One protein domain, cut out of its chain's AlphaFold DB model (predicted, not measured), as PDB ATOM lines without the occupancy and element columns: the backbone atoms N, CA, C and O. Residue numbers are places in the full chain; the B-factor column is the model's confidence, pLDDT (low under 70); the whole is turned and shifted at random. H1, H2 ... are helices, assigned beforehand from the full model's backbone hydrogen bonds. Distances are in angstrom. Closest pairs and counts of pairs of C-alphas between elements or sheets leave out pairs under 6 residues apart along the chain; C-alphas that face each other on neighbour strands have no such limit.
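Overview. This is residues 445 to 564 of the 587 residues of an uncharacterized protein of Lachnospiraceae bacterium (UniProt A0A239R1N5). H2 runs through the middle of this domain and makes a helical hairpin with the longer H1, while H3 and H7 cross H2 at different angles. Three short helices, H4, H5 and H6, lead in a cornered run from H3 round to H7, and H7 crosses the later part of H2 and makes an arm towards Thr 564. The printed part has 120 residues with seven named helices, H1 to H7 in chain order, and no named strand; the class is all helix, and the helix packing is mostly crossed. The whole is compact, with a radius of gyration of the C-alphas of 14.4 A, and spans 43 by 40 by 24 A.

Arrangement. H1, residues 449 to 470, and H2, residues 477 to 495, touch as a helical hairpin, opposite ways at a steep tilt of 41 degrees; their closest C-alphas, of Gly 461 and Gly 486, are 3.7 A apart. H2 is the hub, touching four other helices. H3, residues 506 to 518, touches H2 with its residues 513 to 518 alone, at a steep tilt of 67 degrees, only just short of about perpendicular; the closest C-alphas, of Arg 484 and Ala 517, are 5.2 A apart. H3 also touches H1, with the C-alphas of Thr 453 and Glu 506 closest at 5.6 A. H7, residues 542 to 561, touches H2 about perpendicular at 77 degrees, the closest C-alphas being those of Thr 491 and Ala 546, 4.8 A apart. H4, residues 520 to 525, touches H7, with the C-alphas of Ser 525 and Phe 553 closest at 5.1 A. H5, residues 527 to 530, only just touches H2, with 3 pairs of C-alphas within 8 A, the closest those of Ile 480 and Leu 530 at 6.7 A. H6, residues 532 to 540, touches H7 only at the corner, the C-alphas of Phe 538 and Gly 545 being closest at 4.7 A. H1 and H7 are apart. Every O i to N i+4 pair is within hydrogen-bond range in H1, H2, H3, H4, H6 and H7; H5 is too short for such a pair.

Along the chain. H1 is 31.9 A from first to last C-alpha and begins at C-alpha 449 (-41.941, -51.915, 35.390). H2 is 26.9 A long, H3 18.4 A, H6 12.1 A. H7, 28.1 A long, ends at C-alpha 561 (-10.363, -61.458, 46.353).

Size, cuts and confidence. The C-alphas farthest apart, of Glu 445 and Thr 564, are 48.9 A apart. The printed part has no cut and no long link. The mean pLDDT of the printed part is 82.4; residues 499 to 504, 556 and 558 to 564 are under 70.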
ATOM      1  N   GLU A 445     -45.397 -46.477  26.461       70.50
ATOM      2  CA  GLU A 445     -46.344 -47.406  27.099       70.50
ATOM      3  C   GLU A 445     -45.844 -48.864  27.156       70.50
ATOM      4  O   GLU A 445     -46.329 -49.657  27.956       70.50
ATOM      5  N   GLU A 446     -44.848 -49.225  26.341       84.31
ATOM      6  CA  GLU A 446     -44.332 -50.598  26.214       84.31
ATOM      7  C   GLU A 446     -43.278 -50.980  27.271       84.31
ATOM      8  O   GLU A 446     -42.843 -52.136  27.331       84.31
ATOM      9  N   ASN A 447     -42.833 -50.031  28.100       80.25
ATOM     10  CA  ASN A 447     -41.775 -50.296  29.070       80.25
ATOM     11  C   ASN A 447     -42.238 -51.238  30.180       80.25
ATOM     12  O   ASN A 447     -43.294 -51.061  30.787       80.25
ATOM     13  N   GLN A 448     -41.381 -52.196  30.527       81.69
ATOM     14  CA  GLN A 448     -41.626 -53.043  31.685       81.69
ATOM     15  C   GLN A 448     -41.414 -52.253  32.992       81.69
ATOM     16  O   GLN A 448     -40.581 -51.342  33.024       81.69
ATOM     17  N   PRO A 449     -42.075 -52.619  34.108       79.75
ATOM     18  CA  PRO A 449     -41.941 -51.915  35.390       79.75
ATOM     19  C   PRO A 449     -40.491 -51.728  35.881       79.75
ATOM     20  O   PRO A 449     -40.128 -50.673  36.411       79.75
ATOM     21  N   GLN A 450     -39.629 -52.726  35.663       77.56
ATOM     22  CA  GLN A 450     -38.200 -52.636  35.982       77.56
ATOM     23  C   GLN A 450     -37.438 -51.640  35.095       77.56
ATOM     24  O   GLN A 450     -36.534 -50.965  35.586       77.56
ATOM     25  N   ASP A 451     -37.815 -51.512  33.820       81.81
ATOM     26  CA  ASP A 451     -37.199 -50.565  32.886       81.81
ATOM     27  C   ASP A 451     -37.608 -49.137  33.260       81.81
ATOM     28  O   ASP A 451     -36.750 -48.268  33.368       81.81
ATOM     29  N   ILE A 452     -38.889 -48.917  33.580       85.81
ATOM     30  CA  ILE A 452     -39.410 -47.633  34.084       85.81
ATOM     31  C   ILE A 452     -38.600 -47.164  35.296       85.81
ATOM     32  O   ILE A 452     -38.178 -46.009  35.374       85.81
ATOM     33  N   THR A 453     -38.354 -48.069  36.242       86.25
ATOM     34  CA  THR A 453     -37.619 -47.746  37.466       86.25
ATOM     35  C   THR A 453     -36.147 -47.428  37.184       86.25
ATOM     36  O   THR A 453     -35.622 -46.435  37.690       86.25
ATOM     37  N   ALA A 454     -35.491 -48.212  36.323       84.81
ATOM     38  CA  ALA A 454     -34.111 -47.957  35.916       84.81
ATOM     39  C   ALA A 454     -33.960 -46.632  35.150       84.81
ATOM     40  O   ALA A 454     -32.999 -45.896  35.386       84.81
ATOM     41  N   ILE A 455     -34.923 -46.299  34.283       89.81
ATOM     42  CA  ILE A 455     -34.975 -45.029  33.547       89.81
ATOM     43  C   ILE A 455     -35.105 -43.852  34.523       89.81
ATOM     44  O   ILE A 455     -34.341 -42.895  34.421       89.81
ATOM     45  N   LYS A 456     -35.996 -43.928  35.521       91.00
ATOM     46  CA  LYS A 456     -36.151 -42.876  36.545       91.00
ATOM     47  C   LYS A 456     -34.868 -42.619  37.336       91.00
ATOM     48  O   LYS A 456     -34.452 -41.467  37.483       91.00
ATOM     49  N   SER A 457     -34.202 -43.669  37.819       89.75
ATOM     50  CA  SER A 457     -32.928 -43.503  38.530       89.75
ATOM     51  C   SER A 457     -31.820 -42.995  37.602       89.75
ATOM     52  O   SER A 457     -30.980 -42.207  38.039       89.75
ATOM     53  N   ALA A 458     -31.830 -43.369  36.317       90.94
ATOM     54  CA  ALA A 458     -30.919 -42.812  35.319       90.94
ATOM     55  C   ALA A 458     -31.163 -41.310  35.087       90.94
ATOM     56  O   ALA A 458     -30.188 -40.564  35.079       90.94
ATOM     57  N   ILE A 459     -32.418 -40.843  35.012       93.88
ATOM     58  CA  ILE A 459     -32.779 -39.408  34.942       93.88
ATOM     59  C   ILE A 459     -32.278 -38.657  36.186       93.88
ATOM     60  O   ILE A 459     -31.679 -37.586  36.105       93.88
ATOM     61  N   LYS A 460     -32.450 -39.238  37.376       93.12
ATOM     62  CA  LYS A 460     -31.899 -38.662  38.613       93.12
ATOM     63  C   LYS A 460     -30.367 -38.621  38.584       93.12
ATOM     64  O   LYS A 460     -29.758 -37.671  39.078       93.12
ATOM     65  N   GLY A 461     -29.742 -39.639  37.996       92.69
ATOM     66  CA  GLY A 461     -28.303 -39.711  37.775       92.69
ATOM     67  C   GLY A 461     -27.788 -38.634  36.816       92.69
ATOM     68  O   GLY A 461     -26.827 -37.948  37.164       92.69
ATOM     69  N   THR A 462     -28.439 -38.428  35.665       94.62
ATOM     70  CA  THR A 462     -28.066 -37.374  34.703       94.62
ATOM     71  C   THR A 462     -28.168 -35.992  35.333       94.62
ATOM     72  O   THR A 462     -27.217 -35.218  35.242       94.62
ATOM     73  N   ALA A 463     -29.261 -35.704  36.048       93.38
ATOM     74  CA  ALA A 463     -29.458 -34.427  36.728       93.38
ATOM     75  C   ALA A 463     -28.351 -34.143  37.760       93.38
ATOM     76  O   ALA A 463     -27.808 -33.037  37.820       93.38
ATOM     77  N   LYS A 464     -27.958 -35.157  38.542       94.19
ATOM     78  CA  LYS A 464     -26.852 -35.053  39.505       94.19
ATOM     79  C   LYS A 464     -25.513 -34.770  38.825       94.19
ATOM     80  O   LYS A 464     -24.824 -33.836  39.230       94.19
ATOM     81  N   LEU A 465     -25.157 -35.525  37.781       93.69
ATOM     82  CA  LEU A 465     -23.896 -35.310  37.059       93.69
ATOM     83  C   LEU A 465     -23.858 -33.946  36.366       93.69
ATOM     84  O   LEU A 465     -22.851 -33.245  36.465       93.69
ATOM     85  N   LYS A 466     -24.965 -33.534  35.740       92.12
ATOM     86  CA  LYS A 466     -25.124 -32.206  35.138       92.12
ATOM     87  C   LYS A 466     -24.830 -31.101  36.153       92.12
ATOM     88  O   LYS A 466     -24.026 -30.212  35.881       92.12
ATOM     89  N   ASN A 467     -25.439 -31.179  37.337       89.25
ATOM     90  CA  ASN A 467     -25.259 -30.178  38.387       89.25
ATOM     91  C   ASN A 467     -23.810 -30.119  38.884       89.25
ATOM     92  O   ASN A 467     -23.278 -29.029  39.092       89.25
ATOM     93  N   VAL A 468     -23.145 -31.268  39.039       91.06
ATOM     94  CA  VAL A 468     -21.732 -31.306  39.440       91.06
ATOM     95  C   VAL A 468     -20.821 -30.712  38.359       91.06
ATOM     96  O   VAL A 468     -19.915 -29.936  38.679       91.06
ATOM     97  N   LEU A 469     -21.069 -31.030  37.085       87.69
ATOM     98  CA  LEU A 469     -20.310 -30.495  35.951       87.69
ATOM     99  C   LEU A 469     -20.493 -28.979  35.783       87.69
ATOM    100  O   LEU A 469     -19.549 -28.294  35.395       87.69
ATOM    101  N   ALA A 470     -21.670 -28.445  36.117       82.12
ATOM    102  CA  ALA A 470     -21.968 -27.015  36.033       82.12
ATOM    103  C   ALA A 470     -21.350 -26.175  37.173       82.12
ATOM    104  O   ALA A 470     -21.189 -24.960  37.029       82.12
ATOM    105  N   LYS A 471     -20.988 -26.784  38.312       82.69
ATOM    106  CA  LYS A 471     -20.416 -26.058  39.460       82.69
ATOM    107  C   LYS A 471     -18.980 -25.594  39.200       82.69
ATOM    108  O   LYS A 471     -18.158 -26.328  38.649       82.69
ATOM    109  N   LYS A 472     -18.628 -24.405  39.700       73.75
ATOM    110  CA  LYS A 472     -17.241 -23.903  39.751       73.75
ATOM    111  C   LYS A 472     -16.555 -24.346  41.050       73.75
ATOM    112  O   LYS A 472     -17.208 -24.430  42.082       73.75
ATOM    113  N   GLY A 473     -15.244 -24.587  40.998       73.25
ATOM    114  CA  GLY A 473     -14.431 -24.921  42.176       73.25
ATOM    115  C   GLY A 473     -14.353 -26.414  42.514       73.25
ATOM    116  O   GLY A 473     -14.723 -27.268  41.695       73.25
ATOM    117  N   GLU A 474     -13.815 -26.689  43.705       81.12
ATOM    118  CA  GLU A 474     -13.609 -28.030  44.266       81.12
ATOM    119  C   GLU A 474     -14.936 -28.743  44.556       81.12
ATOM    120  O   GLU A 474     -15.964 -28.111  44.803       81.12
ATOM    121  N   LEU A 475     -14.914 -30.076  44.506       87.50
ATOM    122  CA  LEU A 475     -16.085 -30.899  44.792       87.50
ATOM    123  C   LEU A 475     -16.318 -30.983  46.302       87.50
ATOM    124  O   LEU A 475     -15.434 -31.403  47.047       87.50
ATOM    125  N   SER A 476     -17.526 -30.643  46.748       91.19
ATOM    126  CA  SER A 476     -17.954 -30.910  48.122       91.19
ATOM    127  C   SER A 476     -18.162 -32.411  48.359       91.19
ATOM    128  O   SER A 476     -18.313 -33.194  47.419       91.19
ATOM    129  N   GLU A 477     -18.261 -32.832  49.623       91.19
ATOM    130  CA  GLU A 477     -18.614 -34.222  49.952       91.19
ATOM    131  C   GLU A 477     -19.941 -34.663  49.318       91.19
ATOM    132  O   GLU A 477     -20.103 -35.827  48.942       91.19
ATOM    133  N   GLN A 478     -20.894 -33.735  49.189       93.31
ATOM    134  CA  GLN A 478     -22.168 -34.007  48.537       93.31
ATOM    135  C   GLN A 478     -21.988 -34.194  47.027       93.31
ATOM    136  O   GLN A 478     -22.544 -35.136  46.470       93.31
ATOM    137  N   ASP A 479     -21.144 -33.382  46.387       91.88
ATOM    138  CA  ASP A 479     -20.842 -33.538  44.961       91.88
ATOM    139  C   ASP A 479     -20.174 -34.887  44.680       91.88
ATOM    140  O   ASP A 479     -20.534 -35.566  43.726       91.88
ATOM    141  N   ILE A 480     -19.261 -35.336  45.549       92.69
ATOM    142  CA  ILE A 480     -18.625 -36.659  45.438       92.69
ATOM    143  C   ILE A 480     -19.674 -37.779  45.505       92.69
ATOM    144  O   ILE A 480     -19.620 -38.737  44.725       92.69
ATOM    145  N   LYS A 481     -20.648 -37.674  46.419       92.44
ATOM    146  CA  LYS A 481     -21.762 -38.632  46.511       92.44
ATOM    147  C   LYS A 481     -22.634 -38.597  45.258       92.44
ATOM    148  O   LYS A 481     -23.032 -39.655  44.772       92.44
ATOM    149  N   ASP A 482     -22.905 -37.410  44.729       94.06
ATOM    150  CA  ASP A 482     -23.732 -37.223  43.539       94.06
ATOM    151  C   ASP A 482     -23.048 -37.730  42.265       94.06
ATOM    152  O   ASP A 482     -23.714 -38.373  41.453       94.06
ATOM    153  N   VAL A 483     -21.724 -37.571  42.142       93.50
ATOM    154  CA  VAL A 483     -20.920 -38.203  41.080       93.50
ATOM    155  C   VAL A 483     -21.049 -39.717  41.144       93.50
ATOM    156  O   VAL A 483     -21.440 -40.348  40.164       93.50
ATOM    157  N   ARG A 484     -20.770 -40.318  42.304       93.44
ATOM    158  CA  ARG A 484     -20.795 -41.781  42.454       93.44
ATOM    159  C   ARG A 484     -22.181 -42.359  42.208       93.44
ATOM    160  O   ARG A 484     -22.300 -43.372  41.524       93.44
ATOM    161  N   TYR A 485     -23.220 -41.707  42.725       94.62
ATOM    162  CA  TYR A 485     -24.600 -42.103  42.461       94.62
ATOM    163  C   TYR A 485     -24.928 -41.990  40.969       94.62
ATOM    164  O   TYR A 485     -25.461 -42.934  40.393       94.62
ATOM    165  N   GLY A 486     -24.598 -40.863  40.332       94.06
ATOM    166  CA  GLY A 486     -24.899 -40.633  38.922       94.06
ATOM    167  C   GLY A 486     -24.208 -41.636  38.001       94.06
ATOM    168  O   GLY A 486     -24.861 -42.236  37.148       94.06
ATOM    169  N   VAL A 487     -22.919 -41.900  38.232       94.12
ATOM    170  CA  VAL A 487     -22.155 -42.918  37.497       94.12
ATOM    171  C   VAL A 487     -22.739 -44.311  37.732       94.12
ATOM    172  O   VAL A 487     -22.913 -45.055  36.768       94.12
ATOM    173  N   ALA A 488     -23.093 -44.670  38.971       92.00
ATOM    174  CA  ALA A 488     -23.705 -45.964  39.281       92.00
ATOM    175  C   ALA A 488     -25.059 -46.147  38.578       92.00
ATOM    176  O   ALA A 488     -25.263 -47.162  37.913       92.00
ATOM    177  N   ALA A 489     -25.954 -45.159  38.667       91.88
ATOM    178  CA  ALA A 489     -27.275 -45.200  38.045       91.88
ATOM    179  C   ALA A 489     -27.175 -45.367  36.522       91.88
ATOM    180  O   ALA A 489     -27.805 -46.252  35.940       91.88
ATOM    181  N   LEU A 490     -26.319 -44.564  35.882       91.25
ATOM    182  CA  LEU A 490     -26.106 -44.618  34.439       91.25
ATOM    183  C   LEU A 490     -25.408 -45.901  34.001       91.25
ATOM    184  O   LEU A 490     -25.744 -46.433  32.945       91.25
ATOM    185  N   THR A 491     -24.483 -46.427  34.804       88.44
ATOM    186  CA  THR A 491     -23.820 -47.707  34.524       88.44
ATOM    187  C   THR A 491     -24.815 -48.861  34.605       88.44
ATOM    188  O   THR A 491     -24.864 -49.676  33.688       88.44
ATOM    189  N   ILE A 492     -25.649 -48.913  35.651       85.12
ATOM    190  CA  ILE A 492     -26.677 -49.951  35.814       85.12
ATOM    191  C   ILE A 492     -27.652 -49.935  34.634       85.12
ATOM    192  O   ILE A 492     -27.920 -50.991  34.062       85.12
ATOM    193  N   TYR A 493     -28.133 -48.752  34.245       86.94
ATOM    194  CA  TYR A 493     -29.047 -48.599  33.117       86.94
ATOM    195  C   TYR A 493     -28.396 -49.001  31.784       86.94
ATOM    196  O   TYR A 493     -28.871 -49.920  31.121       86.94
ATOM    197  N   ASN A 494     -27.258 -48.394  31.420       84.44
ATOM    198  CA  ASN A 494     -26.597 -48.631  30.126       84.44
ATOM    199  C   ASN A 494     -26.070 -50.064  29.958       84.44
ATOM    200  O   ASN A 494     -25.879 -50.534  28.837       84.44
ATOM    201  N   ARG A 495     -25.795 -50.763  31.063       84.75
ATOM    202  CA  ARG A 495     -25.331 -52.156  31.049       84.75
ATOM    203  C   ARG A 495     -26.453 -53.166  31.294       84.75
ATOM    204  O   ARG A 495     -26.182 -54.362  31.231       84.75
ATOM    205  N   GLY A 496     -27.681 -52.715  31.563       77.31
ATOM    206  CA  GLY A 496     -28.819 -53.588  31.855       77.31
ATOM    207  C   GLY A 496     -28.617 -54.451  33.105       77.31
ATOM    208  O   GLY A 496     -29.017 -55.611  33.116       77.31
ATOM    209  N   LEU A 497     -27.956 -53.921  34.143       75.06
ATOM    210  CA  LEU A 497     -27.545 -54.672  35.346       75.06
ATOM    211  C   LEU A 497     -28.653 -54.807  36.402       75.06
ATOM    212  O   LEU A 497     -28.370 -54.992  37.584       75.06
ATOM    213  N   TYR A 498     -29.912 -54.713  35.989       72.19
ATOM    214  CA  TYR A 498     -31.078 -54.811  36.858       72.19
ATOM    215  C   TYR A 498     -31.901 -56.060  36.527       72.19
ATOM    216  O   TYR A 498     -31.983 -56.492  35.376       72.19
ATOM    217  N   SER A 499     -32.474 -56.687  37.560       64.25
ATOM    218  CA  SER A 499     -33.236 -57.931  37.399       64.25
ATOM    219  C   SER A 499     -34.462 -57.698  36.517       64.25
ATOM    220  O   SER A 499     -35.274 -56.824  36.802       64.25
ATOM    221  N   LYS A 500     -34.629 -58.533  35.484       59.62
ATOM    222  CA  LYS A 500     -35.868 -58.614  34.689       59.62
ATOM    223  C   LYS A 500     -36.931 -59.517  35.326       59.62
ATOM    224  O   LYS A 500     -38.015 -59.664  34.775       59.62
ATOM    225  N   GLY A 501     -36.609 -60.154  36.454       49.66
ATOM    226  CA  GLY A 501     -37.521 -60.999  37.220       49.66
ATOM    227  C   GLY A 501     -37.867 -60.351  38.558       49.66
ATOM    228  O   GLY A 501     -36.999 -60.264  39.430       49.66
ATOM    229  N   GLY A 502     -39.126 -59.933  38.705       57.78
ATOM    230  CA  GLY A 502     -39.701 -59.354  39.924       57.78
ATOM    231  C   GLY A 502     -39.880 -57.835  39.857       57.78
ATOM    232  O   GLY A 502     -38.976 -57.113  39.445       57.78
ATOM    233  N   GLU A 503     -41.050 -57.354  40.287       60.88
ATOM    234  CA  GLU A 503     -41.344 -55.926  40.433       60.88
ATOM    235  C   GLU A 503     -40.509 -55.342  41.585       60.88
ATOM    236  O   GLU A 503     -40.837 -55.493  42.762       60.88
ATOM    237  N   LEU A 504     -39.385 -54.705  41.254       68.25
ATOM    238  CA  LEU A 504     -38.654 -53.862  42.199       68.25
ATOM    239  C   LEU A 504     -39.358 -52.509  42.297       68.25
ATOM    240  O   LEU A 504     -39.630 -51.865  41.287       68.25
ATOM    241  N   THR A 505     -39.616 -52.055  43.520       76.94
ATOM    242  CA  THR A 505     -40.092 -50.686  43.750       76.94
ATOM    243  C   THR A 505     -38.981 -49.669  43.477       76.94
ATOM    244  O   THR A 505     -37.793 -49.971  43.619       76.94
ATOM    245  N   GLU A 506     -39.364 -48.426  43.179       78.44
ATOM    246  CA  GLU A 506     -38.430 -47.311  42.950       78.44
ATOM    247  C   GLU A 506     -37.428 -47.132  44.097       78.44
ATOM    248  O   GLU A 506     -36.225 -46.993  43.878       78.44
ATOM    249  N   LYS A 507     -37.903 -47.272  45.338       80.56
ATOM    250  CA  LYS A 507     -37.064 -47.207  46.536       80.56
ATOM    251  C   LYS A 507     -36.019 -48.328  46.591       80.56
ATOM    252  O   LYS A 507     -34.871 -48.076  46.939       80.56
ATOM    253  N   GLN A 508     -36.396 -49.559  46.247       78.69
ATOM    254  CA  GLN A 508     -35.473 -50.701  46.272       78.69
ATOM    255  C   GLN A 508     -34.397 -50.595  45.190       78.69
ATOM    256  O   GLN A 508     -33.266 -51.025  45.411       78.69
ATOM    257  N   PHE A 509     -34.733 -50.022  44.034       81.44
ATOM    258  CA  PHE A 509     -33.758 -49.760  42.983       81.44
ATOM    259  C   PHE A 509     -32.781 -48.654  43.394       81.44
ATOM    260  O   PHE A 509     -31.569 -48.839  43.290       81.44
ATOM    261  N   ASP A 510     -33.279 -47.547  43.947       82.19
ATOM    262  CA  ASP A 510     -32.429 -46.475  44.472       82.19
ATOM    263  C   ASP A 510     -31.479 -46.983  45.570       82.19
ATOM    264  O   ASP A 510     -30.296 -46.638  45.577       82.19
ATOM    265  N   GLU A 511     -31.941 -47.883  46.441       83.62
ATOM    266  CA  GLU A 511     -31.085 -48.562  47.419       83.62
ATOM    267  C   GLU A 511     -29.996 -49.430  46.760       83.62
ATOM    268  O   GLU A 511     -28.893 -49.532  47.299       83.62
ATOM    269  N   GLN A 512     -30.259 -50.059  45.607       84.00
ATOM    270  CA  GLN A 512     -29.244 -50.812  44.856       84.00
ATOM    271  C   GLN A 512     -28.202 -49.888  44.222       84.00
ATOM    272  O   GLN A 512     -27.005 -50.170  44.317       84.00
ATOM    273  N   VAL A 513     -28.638 -48.768  43.640       87.62
ATOM    274  CA  VAL A 513     -27.741 -47.734  43.104       87.62
ATOM    275  C   VAL A 513     -26.846 -47.190  44.216       87.62
ATOM    276  O   VAL A 513     -25.629 -47.119  44.055       87.62
ATOM    277  N   GLU A 514     -27.420 -46.864  45.375       88.75
ATOM    278  CA  GLU A 514     -26.651 -46.388  46.524       88.75
ATOM    279  C   GLU A 514     -25.685 -47.434  47.077       88.75
ATOM    280  O   GLU A 514     -24.568 -47.085  47.465       88.75
ATOM    281  N   LYS A 515     -26.090 -48.708  47.126       87.12
ATOM    282  CA  LYS A 515     -25.206 -49.804  47.545       87.12
ATOM    283  C   LYS A 515     -24.013 -49.933  46.607       87.12
ATOM    284  O   LYS A 515     -22.895 -50.038  47.096       87.12
ATOM    285  N   LEU A 516     -24.231 -49.872  45.291       86.38
ATOM    286  CA  LEU A 516     -23.140 -49.893  44.316       86.38
ATOM    287  C   LEU A 516     -22.236 -48.664  44.474       86.38
ATOM    288  O   LEU A 516     -21.025 -48.812  44.572       86.38
ATOM    289  N   ALA A 517     -22.814 -47.467  44.598       88.69
ATOM    290  CA  ALA A 517     -22.070 -46.218  44.773       88.69
ATOM    291  C   ALA A 517     -21.207 -46.175  46.054       88.69
ATOM    292  O   ALA A 517     -20.260 -45.388  46.132       88.69
ATOM    293  N   LYS A 518     -21.537 -47.000  47.058       89.50
ATOM    294  CA  LYS A 518     -20.811 -47.143  48.331       89.50
ATOM    295  C   LYS A 518     -19.870 -48.359  48.367       89.50
ATOM    296  O   LYS A 518     -19.104 -48.472  49.320       89.50
ATOM    297  N   ASP A 519     -19.910 -49.258  47.380       89.94
ATOM    298  CA  ASP A 519     -19.025 -50.430  47.326       89.94
ATOM    299  C   ASP A 519     -17.564 -49.985  47.162       89.94
ATOM    300  O   ASP A 519     -17.247 -49.193  46.278       89.94
ATOM    301  N   GLU A 520     -16.657 -50.492  47.999       87.88
ATOM    302  CA  GLU A 520     -15.250 -50.064  48.017       87.88
ATOM    303  C   GLU A 520     -14.543 -50.253  46.667       87.88
ATOM    304  O   GLU A 520     -13.751 -49.404  46.249       87.88
ATOM    305  N   ALA A 521     -14.843 -51.340  45.951       82.94
ATOM    306  CA  ALA A 521     -14.259 -51.580  44.638       82.94
ATOM    307  C   ALA A 521     -14.844 -50.624  43.590       82.94
ATOM    308  O   ALA A 521     -14.124 -50.190  42.691       82.94
ATOM    309  N   PHE A 522     -16.121 -50.254  43.727       86.00
ATOM    310  CA  PHE A 522     -16.762 -49.282  42.842       86.00
ATOM    311  C   PHE A 522     -16.239 -47.866  43.093       86.00
ATOM    312  O   PHE A 522     -15.887 -47.155  42.151       86.00
ATOM    313  N   VAL A 523     -16.085 -47.488  44.363       89.00
ATOM    314  CA  VAL A 523     -15.443 -46.237  44.783       89.00
ATOM    315  C   VAL A 523     -14.048 -46.125  44.178       89.00
ATOM    316  O   VAL A 523     -13.730 -45.105  43.576       89.00
ATOM    317  N   LYS A 524     -13.245 -47.191  44.255       86.12
ATOM    318  CA  LYS A 524     -11.913 -47.221  43.644       86.12
ATOM    319  C   LYS A 524     -11.965 -47.111  42.117       86.12
ATOM    320  O   LYS A 524     -11.172 -46.389  41.526       86.12
ATOM    321  N   SER A 525     -12.918 -47.784  41.470       81.94
ATOM    322  CA  SER A 525     -13.080 -47.736  40.007       81.94
ATOM    323  C   SER A 525     -13.554 -46.380  39.468       81.94
ATOM    324  O   SER A 525     -13.359 -46.088  38.291       81.94
ATOM    325  N   THR A 526     -14.155 -45.552  40.327       87.19
ATOM    326  CA  THR A 526     -14.704 -44.230  39.987       87.19
ATOM    327  C   THR A 526     -13.902 -43.075  40.589       87.19
ATOM    328  O   THR A 526     -14.269 -41.918  40.413       87.19
ATOM    329  N   GLU A 527     -12.782 -43.351  41.263       87.88
ATOM    330  CA  GLU A 527     -11.946 -42.336  41.916       87.88
ATOM    331  C   GLU A 527     -11.399 -41.308  40.917       87.88
ATOM    332  O   GLU A 527     -11.408 -40.108  41.188       87.88
ATOM    333  N   SER A 528     -11.023 -41.758  39.717       85.81
ATOM    334  CA  SER A 528     -10.595 -40.866  38.638       85.81
ATOM    335  C   SER A 528     -11.703 -39.919  38.175       85.81
ATOM    336  O   SER A 528     -11.395 -38.833  37.708       85.81
ATOM    337  N   MET A 529     -12.981 -40.272  38.343       87.94
ATOM    338  CA  MET A 529     -14.126 -39.440  37.944       87.94
ATOM    339  C   MET A 529     -14.429 -38.311  38.934       87.94
ATOM    340  O   MET A 529     -15.336 -37.517  38.698       87.94
ATOM    341  N   LEU A 530     -13.681 -38.212  40.037       87.94
ATOM    342  CA  LEU A 530     -13.694 -37.015  40.881       87.94
ATOM    343  C   LEU A 530     -12.929 -35.855  40.226       87.94
ATOM    344  O   LEU A 530     -13.139 -34.696  40.577       87.94
ATOM    345  N   ASP A 531     -12.089 -36.152  39.234       88.12
ATOM    346  CA  ASP A 531     -11.575 -35.154  38.310       88.12
ATOM    347  C   ASP A 531     -12.647 -34.811  37.258       88.12
ATOM    348  O   ASP A 531     -13.152 -35.676  36.534       88.12
ATOM    349  N   LYS A 532     -12.998 -33.522  37.155       84.19
ATOM    350  CA  LYS A 532     -14.069 -33.047  36.259       84.19
ATOM    351  C   LYS A 532     -13.791 -33.341  34.789       84.19
ATOM    352  O   LYS A 532     -14.741 -33.488  34.018       84.19
ATOM    353  N   LYS A 533     -12.525 -33.452  34.386       85.44
ATOM    354  CA  LYS A 533     -12.161 -33.800  33.012       85.44
ATOM    355  C   LYS A 533     -12.471 -35.268  32.724       85.44
ATOM    356  O   LYS A 533     -13.146 -35.544  31.736       85.44
ATOM    357  N   GLN A 534     -12.089 -36.195  33.603       87.94
ATOM    358  CA  GLN A 534     -12.482 -37.606  33.468       87.94
ATOM    359  C   GLN A 534     -14.003 -37.798  33.544       87.94
ATOM    360  O   GLN A 534     -14.566 -38.573  32.768       87.94
ATOM    361  N   LEU A 535     -14.688 -37.061  34.426       91.12
ATOM    362  CA  LEU A 535     -16.151 -37.086  34.497       91.12
ATOM    363  C   LEU A 535     -16.803 -36.583  33.204       91.12
ATOM    364  O   LEU A 535     -17.776 -37.175  32.736       91.12
ATOM    365  N   SER A 536     -16.261 -35.512  32.614       90.56
ATOM    366  CA  SER A 536     -16.749 -34.978  31.340       90.56
ATOM    367  C   SER A 536     -16.612 -36.021  30.228       90.56
ATOM    368  O   SER A 536     -17.553 -36.227  29.472       90.56
ATOM    369  N   GLU A 537     -15.490 -36.747  30.167       89.12
ATOM    370  CA  GLU A 537     -15.282 -37.824  29.189       89.12
ATOM    371  C   GLU A 537     -16.254 -38.999  29.378       89.12
ATOM    372  O   GLU A 537     -16.801 -39.496  28.392       89.12
ATOM    373  N   PHE A 538     -16.543 -39.402  30.623       90.75
ATOM    374  CA  PHE A 538     -17.598 -40.384  30.905       90.75
ATOM    375  C   PHE A 538     -18.957 -39.911  30.379       90.75
ATOM    376  O   PHE A 538     -19.664 -40.662  29.713       90.75
ATOM    377  N   CYS A 539     -19.306 -38.652  30.648       91.56
ATOM    378  CA  CYS A 539     -20.591 -38.089  30.249       91.56
ATOM    379  C   CYS A 539     -20.716 -37.911  28.731       91.56
ATOM    380  O   CYS A 539     -21.829 -37.921  28.227       91.56
ATOM    381  N   LEU A 540     -19.618 -37.764  27.988       89.38
ATOM    382  CA  LEU A 540     -19.639 -37.615  26.526       89.38
ATOM    383  C   LEU A 540     -19.816 -38.938  25.769       89.38
ATOM    384  O   LEU A 540     -20.245 -38.923  24.617       89.38
ATOM    385  N   ASP A 541     -19.487 -40.070  26.392       87.50
ATOM    386  CA  ASP A 541     -19.667 -41.410  25.824       87.50
ATOM    387  C   ASP A 541     -20.066 -42.394  26.931       87.50
ATOM    388  O   ASP A 541     -19.259 -43.183  27.428       87.50
ATOM    389  N   LEU A 542     -21.338 -42.328  27.335       85.25
ATOM    390  CA  LEU A 542     -21.873 -43.116  28.448       85.25
ATOM    391  C   LEU A 542     -21.743 -44.626  28.232       85.25
ATOM    392  O   LEU A 542     -21.510 -45.361  29.191       85.25
ATOM    393  N   SER A 543     -21.864 -45.099  26.988       80.00
ATOM    394  CA  SER A 543     -21.764 -46.526  26.675       80.00
ATOM    395  C   SER A 543     -20.349 -47.039  26.935       80.00
ATOM    396  O   SER A 543     -20.158 -47.987  27.702       80.00
ATOM    397  N   LYS A 544     -19.339 -46.364  26.371       83.62
ATOM    398  CA  LYS A 544     -17.933 -46.707  26.596       83.62
ATOM    399  C   LYS A 544     -17.511 -46.456  28.043       83.62
ATOM    400  O   LYS A 544     -16.812 -47.275  28.634       83.62
ATOM    401  N   GLY A 545     -17.963 -45.349  28.629       84.50
ATOM    402  CA  GLY A 545     -17.705 -44.989  30.018       84.50
ATOM    403  C   GLY A 545     -18.206 -46.053  30.995       84.50
ATOM    404  O   GLY A 545     -17.448 -46.498  31.854       84.50
ATOM    405  N   ALA A 546     -19.444 -46.522  30.825       84.69
ATOM    406  CA  ALA A 546     -20.029 -47.570  31.657       84.69
ATOM    407  C   ALA A 546     -19.297 -48.916  31.518       84.69
ATOM    408  O   ALA A 546     -19.152 -49.640  32.505       84.69
ATOM    409  N   VAL A 547     -18.809 -49.259  30.319       82.75
ATOM    410  CA  VAL A 547     -17.968 -50.454  30.114       82.75
ATOM    411  C   VAL A 547     -16.662 -50.335  30.901       82.75
ATOM    412  O   VAL A 547     -16.371 -51.217  31.707       82.75
ATOM    413  N   ASN A 548     -15.940 -49.222  30.756       83.25
ATOM    414  CA  ASN A 548     -14.668 -49.000  31.448       83.25
ATOM    415  C   ASN A 548     -14.820 -49.026  32.980       83.25
ATOM    416  O   ASN A 548     -13.985 -49.595  33.679       83.25
ATOM    417  N   VAL A 549     -15.895 -48.431  33.516       85.12
ATOM    418  CA  VAL A 549     -16.194 -48.474  34.960       85.12
ATOM    419  C   VAL A 549     -16.365 -49.912  35.430       85.12
ATOM    420  O   VAL A 549     -15.796 -50.292  36.450       85.12
ATOM    421  N   MET A 550     -17.111 -50.729  34.681       82.62
ATOM    422  CA  MET A 550     -17.336 -52.127  35.043       82.62
ATOM    423  C   MET A 550     -16.063 -52.971  34.946       82.62
ATOM    424  O   MET A 550     -15.828 -53.800  35.823       82.62
ATOM    425  N   GLU A 551     -15.225 -52.759  33.931       80.06
ATOM    426  CA  GLU A 551     -13.922 -53.428  33.815       80.06
ATOM    427  C   GLU A 551     -13.035 -53.113  35.026       80.06
ATOM    428  O   GLU A 551     -12.621 -54.028  35.743       80.06
ATOM    429  N   ASN A 552     -12.866 -51.826  35.346       80.38
ATOM    430  CA  ASN A 552     -12.108 -51.375  36.515       80.38
ATOM    431  C   ASN A 552     -12.699 -51.903  37.833       80.38
ATOM    432  O   ASN A 552     -11.966 -52.270  38.754       80.38
ATOM    433  N   PHE A 553     -14.029 -51.958  37.939       81.56
ATOM    434  CA  PHE A 553     -14.732 -52.497  39.099       81.56
ATOM    435  C   PHE A 553     -14.445 -53.988  39.301       81.56
ATOM    436  O   PHE A 553     -14.126 -54.409  40.417       81.56
ATOM    437  N   TYR A 554     -14.520 -54.797  38.240       75.75
ATOM    438  CA  TYR A 554     -14.224 -56.226  38.320       75.75
ATOM    439  C   TYR A 554     -12.745 -56.493  38.594       75.75
ATOM    440  O   TYR A 554     -12.431 -57.384  39.388       75.75
ATOM    441  N   GLU A 555     -11.839 -55.705  38.018       73.94
ATOM    442  CA  GLU A 555     -10.415 -55.762  38.345       73.94
ATOM    443  C   GLU A 555     -10.173 -55.448  39.827       73.94
ATOM    444  O   GLU A 555      -9.536 -56.243  40.525       73.94
ATOM    445  N   ALA A 556     -10.757 -54.365  40.350       69.38
ATOM    446  CA  ALA A 556     -10.655 -53.989  41.757       69.38
ATOM    447  C   ALA A 556     -11.245 -55.058  42.692       69.38
ATOM    448  O   ALA A 556     -10.576 -55.469  43.643       69.38
ATOM    449  N   LYS A 557     -12.440 -55.589  42.392       70.56
ATOM    450  CA  LYS A 557     -13.030 -56.737  43.109       70.56
ATOM    451  C   LYS A 557     -12.081 -57.934  43.090       70.56
ATOM    452  O   LYS A 557     -11.829 -58.537  44.129       70.56
ATOM    453  N   SER A 558     -11.520 -58.278  41.931       59.41
ATOM    454  CA  SER A 558     -10.628 -59.433  41.789       59.41
ATOM    455  C   SER A 558      -9.312 -59.281  42.568       59.41
ATOM    456  O   SER A 558      -8.800 -60.269  43.096       59.41
ATOM    457  N   ALA A 559      -8.800 -58.053  42.701       55.44
ATOM    458  CA  ALA A 559      -7.631 -57.730  43.515       55.44
ATOM    459  C   ALA A 559      -7.918 -57.881  45.019       55.44
ATOM    460  O   ALA A 559      -7.080 -58.419  45.741       55.44
ATOM    461  N   VAL A 560      -9.119 -57.498  45.468       50.59
ATOM    462  CA  VAL A 560      -9.598 -57.696  46.851       50.59
ATOM    463  C   VAL A 560      -9.837 -59.183  47.165       50.59
ATOM    464  O   VAL A 560      -9.625 -59.616  48.291       50.59
ATOM    465  N   PHE A 561     -10.210 -60.004  46.178       39.97
ATOM    466  CA  PHE A 561     -10.363 -61.458  46.353       39.97
ATOM    467  C   PHE A 561      -9.043 -62.249  46.297       39.97
ATOM    468  O   PHE A 561      -8.995 -63.384  46.768       39.97
ATOM    469  N   ASN A 562      -7.967 -61.688  45.738       43.75
ATOM    470  CA  ASN A 562      -6.666 -62.365  45.656       43.75
ATOM    471  C   ASN A 562      -5.877 -62.357  46.981       43.75
ATOM    472  O   ASN A 562      -4.851 -63.031  47.062       43.75
ATOM    473  N   THR A 563      -6.327 -61.644  48.018       43.19
ATOM    474  CA  THR A 563      -5.636 -61.583  49.318       43.19
ATOM    475  C   THR A 563      -5.991 -62.722  50.275       43.19
ATOM    476  O   THR A 563      -5.244 -62.944  51.226       43.19
ATOM    477  N   THR A 564      -7.015 -63.539  49.989       50.19
ATOM    478  CA  THR A 564      -7.264 -64.772  50.760       50.19
ATOM    479  C   THR A 564      -8.026 -65.810  49.934       50.19
ATOM    480  O   THR A 564      -9.253 -65.807  49.925       50.19
TER     481      THR A 564